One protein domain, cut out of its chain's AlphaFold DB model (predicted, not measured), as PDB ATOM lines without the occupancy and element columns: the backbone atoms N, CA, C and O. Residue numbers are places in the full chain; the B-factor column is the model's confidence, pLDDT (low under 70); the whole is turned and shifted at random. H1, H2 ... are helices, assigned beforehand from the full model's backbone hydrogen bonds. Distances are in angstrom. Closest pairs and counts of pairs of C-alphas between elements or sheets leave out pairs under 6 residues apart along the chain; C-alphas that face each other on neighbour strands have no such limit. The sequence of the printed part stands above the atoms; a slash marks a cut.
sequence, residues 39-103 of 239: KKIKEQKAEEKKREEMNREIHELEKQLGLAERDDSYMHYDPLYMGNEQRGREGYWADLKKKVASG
ATOM      1  N   LYS A  39     234.829 172.200 180.787       83.81
ATOM      2  CA  LYS A  39     234.161 172.680 179.573       83.81
ATOM      3  C   LYS A  39     232.836 171.949 179.338       83.81
ATOM      4  O   LYS A  39     231.820 172.609 179.161       83.81
ATOM      5  N   LYS A  40     232.829 170.613 179.420       85.69
ATOM      6  CA  LYS A  40     231.612 169.804 179.263       85.69
ATOM      7  C   LYS A  40     230.599 170.048 180.375       85.69
ATOM      8  O   LYS A  40     229.422 170.182 180.078       85.69
ATOM      9  N   ILE A  41     231.051 170.213 181.618       86.31
ATOM     10  CA  ILE A  41     230.171 170.588 182.736       86.31
ATOM     11  C   ILE A  41     229.523 171.958 182.486       86.31
ATOM     12  O   ILE A  41     228.336 172.129 182.742       86.31
ATOM     13  N   LYS A  42     230.277 172.945 181.982       88.56
ATOM     14  CA  LYS A  42     229.720 174.263 181.628       88.56
ATOM     15  C   LYS A  42     228.716 174.175 180.477       88.56
ATOM     16  O   LYS A  42     227.674 174.812 180.562       88.56
ATOM     17  N   GLU A  43     229.014 173.394 179.438       89.44
ATOM     18  CA  GLU A  43     228.096 173.141 178.316       89.44
ATOM     19  C   GLU A  43     226.794 172.486 178.803       89.44
ATOM     20  O   GLU A  43     225.720 173.000 178.512       89.44
ATOM     21  N   GLN A  44     226.889 171.436 179.625       86.38
ATOM     22  CA  GLN A  44     225.734 170.747 180.209       86.38
ATOM     23  C   GLN A  44     224.878 171.683 181.062       86.38
ATOM     24  O   GLN A  44     223.671 171.739 180.875       86.38
ATOM     25  N   LYS A  45     225.499 172.476 181.945       90.31
ATOM     26  CA  LYS A  45     224.775 173.464 182.759       90.31
ATOM     27  C   LYS A  45     224.097 174.542 181.913       90.31
ATOM     28  O   LYS A  45     223.027 175.018 182.272       90.31
ATOM     29  N   ALA A  46     224.721 174.961 180.812       91.12
ATOM     30  CA  ALA A  46     224.128 175.940 179.906       91.12
ATOM     31  C   ALA A  46     222.934 175.354 179.137       91.12
ATOM     32  O   ALA A  46     221.938 176.044 178.942       91.12
ATOM     33  N   GLU A  47     223.025 174.095 178.714       88.75
ATOM     34  CA  GLU A  47     221.942 173.373 178.045       88.75
ATOM     35  C   GLU A  47     220.772 173.088 178.996       88.75
ATOM     36  O   GLU A  47     219.620 173.331 178.644       88.75
ATOM     37  N   GLU A  48     221.065 172.674 180.229       89.50
ATOM     38  CA  GLU A  48     220.082 172.479 181.297       89.50
ATOM     39  C   GLU A  48     219.332 173.780 181.596       89.50
ATOM     40  O   GLU A  48     218.106 173.806 181.534       89.50
ATOM     41  N   LYS A  49     220.054 174.892 181.769       92.44
ATOM     42  CA  LYS A  49     219.442 176.206 181.987       92.44
ATOM     43  C   LYS A  49     218.545 176.642 180.822       92.44
ATOM     44  O   LYS A  49     217.450 177.143 181.051       92.44
ATOM     45  N   LYS A  50     218.971 176.428 179.571       91.12
ATOM     46  CA  LYS A  50     218.132 176.710 178.391       91.12
ATOM     47  C   LYS A  50     216.855 175.874 178.391       91.12
ATOM     48  O   LYS A  50     215.792 176.375 178.039       91.12
ATOM     49  N   ARG A  51     216.955 174.601 178.778       89.50
ATOM     50  CA  ARG A  51     215.805 173.700 178.865       89.50
ATOM     51  C   ARG A  51     214.843 174.121 179.975       89.50
ATOM     52  O   ARG A  51     213.639 174.086 179.753       89.50
ATOM     53  N   GLU A  52     215.358 174.548 181.125       91.50
ATOM     54  CA  GLU A  52     214.558 175.095 182.228       91.50
ATOM     55  C   GLU A  52     213.834 176.384 181.822       91.50
ATOM     56  O   GLU A  52     212.632 176.508 182.045       91.50
ATOM     57  N   GLU A  53     214.537 177.321 181.179       93.12
ATOM     58  CA  GLU A  53     213.951 178.562 180.657       93.12
ATOM     59  C   GLU A  53     212.853 178.264 179.626       93.12
ATOM     60  O   GLU A  53     211.748 178.794 179.728       93.12
ATOM     61  N   MET A  54     213.113 177.349 178.688       93.12
ATOM     62  CA  MET A  54     212.121 176.926 177.700       93.12
ATOM     63  C   MET A  54     210.913 176.245 178.352       93.12
ATOM     64  O   MET A  54     209.783 176.564 178.000       93.12
ATOM     65  N   ASN A  55     211.116 175.333 179.309       92.25
ATOM     66  CA  ASN A  55     210.010 174.687 180.019       92.25
ATOM     67  C   ASN A  55     209.170 175.709 180.785       92.25
ATOM     68  O   ASN A  55     207.945 175.644 180.741       92.25
ATOM     69  N   ARG A  56     209.807 176.693 181.425       92.94
ATOM     70  CA  ARG A  56     209.093 177.787 182.081       92.94
ATOM     71  C   ARG A  56     208.244 178.583 181.087       92.94
ATOM     72  O   ARG A  56     207.074 178.828 181.364       92.94
ATOM     73  N   GLU A  57     208.804 178.959 179.937       94.94
ATOM     74  CA  GLU A  57     208.038 179.644 178.892       94.94
ATOM     75  C   GLU A  57     206.876 178.786 178.376       94.94
ATOM     76  O   GLU A  57     205.786 179.308 178.154       94.94
ATOM     77  N   ILE A  58     207.077 177.475 178.205       95.12
ATOM     78  CA  ILE A  58     206.010 176.545 177.813       95.12
ATOM     79  C   ILE A  58     204.871 176.586 178.833       95.12
ATOM     80  O   ILE A  58     203.736 176.801 178.427       95.12
ATOM     81  N   HIS A  59     205.158 176.468 180.132       94.00
ATOM     82  CA  HIS A  59     204.136 176.535 181.187       94.00
ATOM     83  C   HIS A  59     203.374 177.867 181.180       94.00
ATOM     84  O   HIS A  59     202.154 177.903 181.360       94.00
ATOM     85  N   GLU A  60     204.070 178.980 180.937       94.31
ATOM     86  CA  GLU A  60     203.437 180.297 180.808       94.31
ATOM     87  C   GLU A  60     202.500 180.364 179.583       94.31
ATOM     88  O   GLU A  60     201.384 180.877 179.694       94.31
ATOM     89  N   LEU A  61     202.909 179.810 178.436       95.38
ATOM     90  CA  LEU A  61     202.091 179.741 177.217       95.38
ATOM     91  C   LEU A  61     200.902 178.780 177.367       95.38
ATOM     92  O   LEU A  61     199.792 179.102 176.945       95.38
ATOM     93  N   GLU A  62     201.107 177.625 177.996       94.12
ATOM     94  CA  GLU A  62     200.061 176.649 178.302       94.12
ATOM     95  C   GLU A  62     198.966 177.276 179.163       94.12
ATOM     96  O   GLU A  62     197.779 177.160 178.843       94.12
ATOM     97  N   LYS A  63     199.361 178.040 180.187       92.38
ATOM     98  CA  LYS A  63     198.431 178.793 181.030       92.38
ATOM     99  C   LYS A  63     197.625 179.820 180.235       92.38
ATOM    100  O   LYS A  63     196.424 179.950 180.463       92.38
ATOM    101  N   GLN A  64     198.252 180.542 179.303       93.19
ATOM    102  CA  GLN A  64     197.552 181.512 178.446       93.19
ATOM    103  C   GLN A  64     196.533 180.844 177.517       93.19
ATOM    104  O   GLN A  64     195.471 181.411 177.266       93.19
ATOM    105  N   LEU A  65     196.831 179.636 177.040       92.56
ATOM    106  CA  LEU A  65     195.939 178.842 176.190       92.56
ATOM    107  C   LEU A  65     194.892 178.044 176.985       92.56
ATOM    108  O   LEU A  65     194.101 177.317 176.390       92.56
ATOM    109  N   GLY A  66     194.866 178.169 178.317       89.50
ATOM    110  CA  GLY A  66     193.923 177.448 179.175       89.50
ATOM    111  C   GLY A  66     194.171 175.939 179.219       89.50
ATOM    112  O   GLY A  66     193.258 175.167 179.521       89.50
ATOM    113  N   LEU A  67     195.391 175.505 178.905       88.88
ATOM    114  CA  LEU A  67     195.796 174.115 179.040       88.88
ATOM    115  C   LEU A  67     195.952 173.800 180.537       88.88
ATOM    116  O   LEU A  67     196.458 174.615 181.307       88.88
ATOM    117  N   ALA A  68     195.461 172.635 180.970       69.50
ATOM    118  CA  ALA A  68     195.649 172.169 182.348       69.50
ATOM    119  C   ALA A  68     197.150 172.035 182.676       69.50
ATOM    120  O   ALA A  68     197.946 171.934 181.751       69.50
ATOM    121  N   GLU A  69     197.523 171.995 183.963       74.38
ATOM    122  CA  GLU A  69     198.905 171.747 184.418       74.38
ATOM    123  C   GLU A  69     199.438 170.435 183.816       74.38
ATOM    124  O   GLU A  69     199.160 169.340 184.312       74.38
ATOM    125  N   ARG A  70     200.125 170.552 182.678       82.12
ATOM    126  CA  ARG A  70     200.651 169.433 181.904       82.12
ATOM    127  C   ARG A  70     202.024 169.069 182.434       82.12
ATOM    128  O   ARG A  70     202.759 169.900 182.955       82.12
ATOM    129  N   ASP A  71     202.359 167.796 182.291       83.94
ATOM    130  CA  ASP A  71     203.701 167.331 182.596       83.94
ATOM    131  C   ASP A  71     204.700 167.791 181.516       83.94
ATOM    132  O   ASP A  71     204.347 168.013 180.353       83.94
ATOM    133  N   ASP A  72     205.978 167.864 181.880       83.12
ATOM    134  CA  ASP A  72     207.060 168.288 180.986       83.12
ATOM    135  C   ASP A  72     207.311 167.314 179.818       83.12
ATOM    136  O   ASP A  72     208.053 167.640 178.885       83.12
ATOM    137  N   SER A  73     206.694 166.128 179.841       84.19
ATOM    138  CA  SER A  73     206.754 165.136 178.762       84.19
ATOM    139  C   SER A  73     205.898 165.471 177.536       84.19
ATOM    140  O   SER A  73     206.108 164.868 176.481       84.19
ATOM    141  N   TYR A  74     204.961 166.422 177.623       84.81
ATOM    142  CA  TYR A  74     204.090 166.757 176.493       84.81
ATOM    143  C   TYR A  74     204.883 167.355 175.319       84.81
ATOM    144  O   TYR A  74     205.748 168.215 175.491       84.81
ATOM    145  N   MET A  75     204.576 166.911 174.097       89.56
ATOM    146  CA  MET A  75     205.243 167.382 172.869       89.56
ATOM    147  C   MET A  75     204.283 167.988 171.841       89.56
ATOM    148  O   MET A  75     204.722 168.447 170.790       89.56
ATOM    149  N   HIS A  76     202.982 167.994 172.129       91.81
ATOM    150  CA  HIS A  76     201.947 168.468 171.214       91.81
ATOM    151  C   HIS A  76     200.860 169.223 171.973       91.81
ATOM    152  O   HIS A  76     200.569 168.921 173.135       91.81
ATOM    153  N   TYR A  77     200.229 170.181 171.290       92.44
ATOM    154  CA  TYR A  77     199.093 170.930 171.823       92.44
ATOM    155  C   TYR A  77     197.900 170.014 172.121       92.44
ATOM    156  O   TYR A  77     197.329 170.098 173.206       92.44
ATOM    157  N   ASP A  78     197.596 169.078 171.226       93.12
ATOM    158  CA  ASP A  78     196.631 168.002 171.449       93.12
ATOM    159  C   ASP A  78     197.290 166.660 171.106       93.12
ATOM    160  O   ASP A  78     197.479 166.386 169.925       93.12
ATOM    161  N   PRO A  79     197.638 165.801 172.079       91.31
ATOM    162  CA  PRO A  79     198.280 164.516 171.796       91.31
ATOM    163  C   PRO A  79     197.462 163.566 170.916       91.31
ATOM    164  O   PRO A  79     198.048 162.688 170.286       91.31
ATOM    165  N   LEU A  80     196.132 163.713 170.875       94.31
ATOM    166  CA  LEU A  80     195.263 162.849 170.068       94.31
ATOM    167  C   LEU A  80     195.054 163.388 168.650       94.31
ATOM    168  O   LEU A  80     194.446 162.697 167.831       94.31
ATOM    169  N   TYR A  81     195.557 164.585 168.339       95.44
ATOM    170  CA  TYR A  81     195.379 165.179 167.022       95.44
ATOM    171  C   TYR A  81     196.111 164.390 165.943       95.44
ATOM    172  O   TYR A  81     197.320 164.158 166.001       95.44
ATOM    173  N   MET A  82     195.356 163.980 164.926       92.12
ATOM    174  CA  MET A  82     195.859 163.143 163.843       92.12
ATOM    175  C   MET A  82     196.922 163.849 162.992       92.12
ATOM    176  O   MET A  82     197.823 163.194 162.476       92.12
ATOM    177  N   GLY A  83     196.848 165.180 162.883       91.06
ATOM    178  CA  GLY A  83     197.797 165.997 162.121       91.06
ATOM    179  C   GLY A  83     199.089 166.343 162.867       91.06
ATOM    180  O   GLY A  83     199.829 167.213 162.412       91.06
ATOM    181  N   ASN A  84     199.363 165.717 164.016       91.94
ATOM    182  CA  ASN A  84     200.589 165.972 164.767       91.94
ATOM    183  C   ASN A  84     201.836 165.529 163.996       91.94
ATOM    184  O   ASN A  84     201.959 164.385 163.558       91.94
ATOM    185  N   GLU A  85     202.822 166.420 163.932       88.62
ATOM    186  CA  GLU A  85     204.144 166.127 163.386       88.62
ATOM    187  C   GLU A  85     205.182 165.960 164.499       88.62
ATOM    188  O   GLU A  85     205.205 166.722 165.467       88.62
ATOM    189  N   GLN A  86     206.109 165.015 164.330       82.75
ATOM    190  CA  GLN A  86     207.204 164.766 165.273       82.75
ATOM    191  C   GLN A  86     208.249 165.892 165.218       82.75
ATOM    192  O   GLN A  86     209.214 165.830 164.459       82.75
ATOM    193  N   ARG A  87     208.048 166.937 166.027       85.06
ATOM    194  CA  ARG A  87     208.930 168.119 166.098       85.06
ATOM    195  C   ARG A  87     209.608 168.316 167.462       85.06
ATOM    196  O   ARG A  87     210.333 169.288 167.659       85.06
ATOM    197  N   GLY A  88     209.389 167.392 168.400       89.75
ATOM    198  CA  GLY A  88     209.965 167.433 169.745       89.75
ATOM    199  C   GLY A  88     209.517 168.642 170.579       89.75
ATOM    200  O   GLY A  88     208.573 169.355 170.237       89.75
ATOM    201  N   ARG A  89     210.214 168.881 171.696       90.69
ATOM    202  CA  ARG A  89     209.857 169.927 172.674       90.69
ATOM    203  C   ARG A  89     210.038 171.352 172.133       90.69
ATOM    204  O   ARG A  89     209.228 172.220 172.435       90.69
ATOM    205  N   GLU A  90     211.054 171.587 171.303       91.06
ATOM    206  CA  GLU A  90     211.257 172.886 170.642       91.06
ATOM    207  C   GLU A  90     210.136 173.187 169.639       91.06
ATOM    208  O   GLU A  90     209.625 174.306 169.589       91.06
ATOM    209  N   GLY A  91     209.700 172.172 168.882       93.81
ATOM    210  CA  GLY A  91     208.550 172.286 167.993       93.81
ATOM    211  C   GLY A  91     207.260 172.603 168.743       93.81
ATOM    212  O   GLY A  91     206.502 173.466 168.304       93.81
ATOM    213  N   TYR A  92     207.051 171.964 169.897       94.62
ATOM    214  CA  TYR A  92     205.924 172.259 170.779       94.62
ATOM    215  C   TYR A  92     205.927 173.718 171.246       94.62
ATOM    216  O   TYR A  92     204.934 174.424 171.093       94.62
ATOM    217  N   TRP A  93     207.064 174.198 171.752       94.75
ATOM    218  CA  TRP A  93     207.224 175.583 172.195       94.75
ATOM    219  C   TRP A  93     206.934 176.594 171.078       94.75
ATOM    220  O   TRP A  93     206.212 177.569 171.293       94.75
ATOM    221  N   ALA A  94     207.443 176.348 169.867       95.00
ATOM    222  CA  ALA A  94     207.184 177.201 168.711       95.00
ATOM    223  C   ALA A  94     205.699 177.208 168.299       95.00
ATOM    224  O   ALA A  94     205.152 178.265 167.973       95.00
ATOM    225  N   ASP A  95     205.038 176.049 168.336       95.19
ATOM    226  CA  ASP A  95     203.610 175.924 168.038       95.19
ATOM    227  C   ASP A  95     202.748 176.669 169.070       95.19
ATOM    228  O   ASP A  95     201.903 177.482 168.692       95.19
ATOM    229  N   LEU A  96     203.037 176.515 170.368       95.12
ATOM    230  CA  LEU A  96     202.358 177.268 171.430       95.12
ATOM    231  C   LEU A  96     202.500 178.784 171.241       95.12
ATOM    232  O   LEU A  96     201.503 179.504 171.309       95.12
ATOM    233  N   LYS A  97     203.712 179.275 170.940       96.69
ATOM    234  CA  LYS A  97     203.942 180.702 170.652       96.69
ATOM    235  C   LYS A  97     203.080 181.194 169.498       96.69
ATOM    236  O   LYS A  97     202.465 182.254 169.598       96.69
ATOM    237  N   LYS A  98     203.015 180.419 168.414       96.31
ATOM    238  CA  LYS A  98     202.195 180.747 167.245       96.31
ATOM    239  C   LYS A  98     200.711 180.812 167.609       96.31
ATOM    240  O   LYS A  98     200.048 181.771 167.223       96.31
ATOM    241  N   LYS A  99     200.206 179.835 168.367       95.69
ATOM    242  CA  LYS A  99     198.795 179.772 168.778       95.69
ATOM    243  C   LYS A  99     198.408 180.909 169.720       95.69
ATOM    244  O   LYS A  99     197.348 181.504 169.536       95.69
ATOM    245  N   VAL A 100     199.268 181.255 170.679       96.00
ATOM    246  CA  VAL A 100     199.073 182.426 171.549       96.00
ATOM    247  C   VAL A 100     199.039 183.707 170.721       96.00
ATOM    248  O   VAL A 100     198.100 184.490 170.847       96.00
ATOM    249  N   ALA A 101     200.013 183.899 169.827       96.75
ATOM    250  CA  ALA A 101     200.084 185.088 168.979       96.75
ATOM    251  C   ALA A 101     198.859 185.235 168.062       96.75
ATOM    252  O   ALA A 101     198.415 186.350 167.800       96.75
ATOM    253  N   SER A 102     198.291 184.120 167.593       96.06
ATOM    254  CA  SER A 102     197.076 184.123 166.774       96.06
ATOM    255  C   SER A 102     195.777 184.182 167.583       96.06
ATOM    256  O   SER A 102     194.708 184.220 166.980       96.06
ATOM    257  N   GLY A 103     195.835 184.119 168.918       94.38
ATOM    258  CA  GLY A 103     194.649 183.991 169.770       94.38
ATOM    259  C   GLY A 103     193.823 182.737 169.461       94.38
ATOM    260  O   GLY A 103     192.593 182.797 169.453       94.38
TER     261      GLY A 103
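This is residues 39 to 103 of the 239 residues of an uncharacterized protein of Bacteroides sp. An269 (UniProt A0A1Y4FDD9). A long helix, H1, reaches out as an arm with its first residues, 39 to 50, sticking out free, while its later part, residues 54 to 64, packs on the shorter helix H2. A long link without a named element, residues 65 to 87, folds back from the last residue of H1 to the first of H2, and the two helices run the same way. The printed part has 65 residues with two named helices, H1 then H2, and no named strand; the class is all helix. It is only just loose, close to compact, with a radius of gyration of the C-alphas of 13.2 A, and is elongated, spanning 41 by 23 by 20 A.

H1, residues 39 to 64, touches H2, residues 88 to 101, with its residues 54 to 64 alone. Their closest C-alphas, those of Ile 58 and Trp 93, are 5.8 A apart. Their lines stand at a steep tilt of 38 degrees, only just past shallow, and they run the same way. In H1 and H2 every O i to N i+4 pair is within hydrogen-bond range.

H1 begins with C-alpha 39 at (234.161, 172.680, 179.573) and ends with C-alpha 64 at (197.552, 181.512, 178.446), 37.7 A from first to last C-alpha. H2 measures 20.2 A from C-alpha 88 at (209.965, 167.433, 169.745) to C-alpha 101 at (200.084, 185.088, 168.979).

The C-alphas of Lys 39 and Met 82 are the two farthest apart, at 42.5 A. Without residues 39 to 50, the body of 53 residues spans 27 by 24 by 18 A. The link from H1 to H2 is long, with 23 residues. The printed part has no cut. Its mean pLDDT is 90.7, and one residue, Ala 68, is under 70.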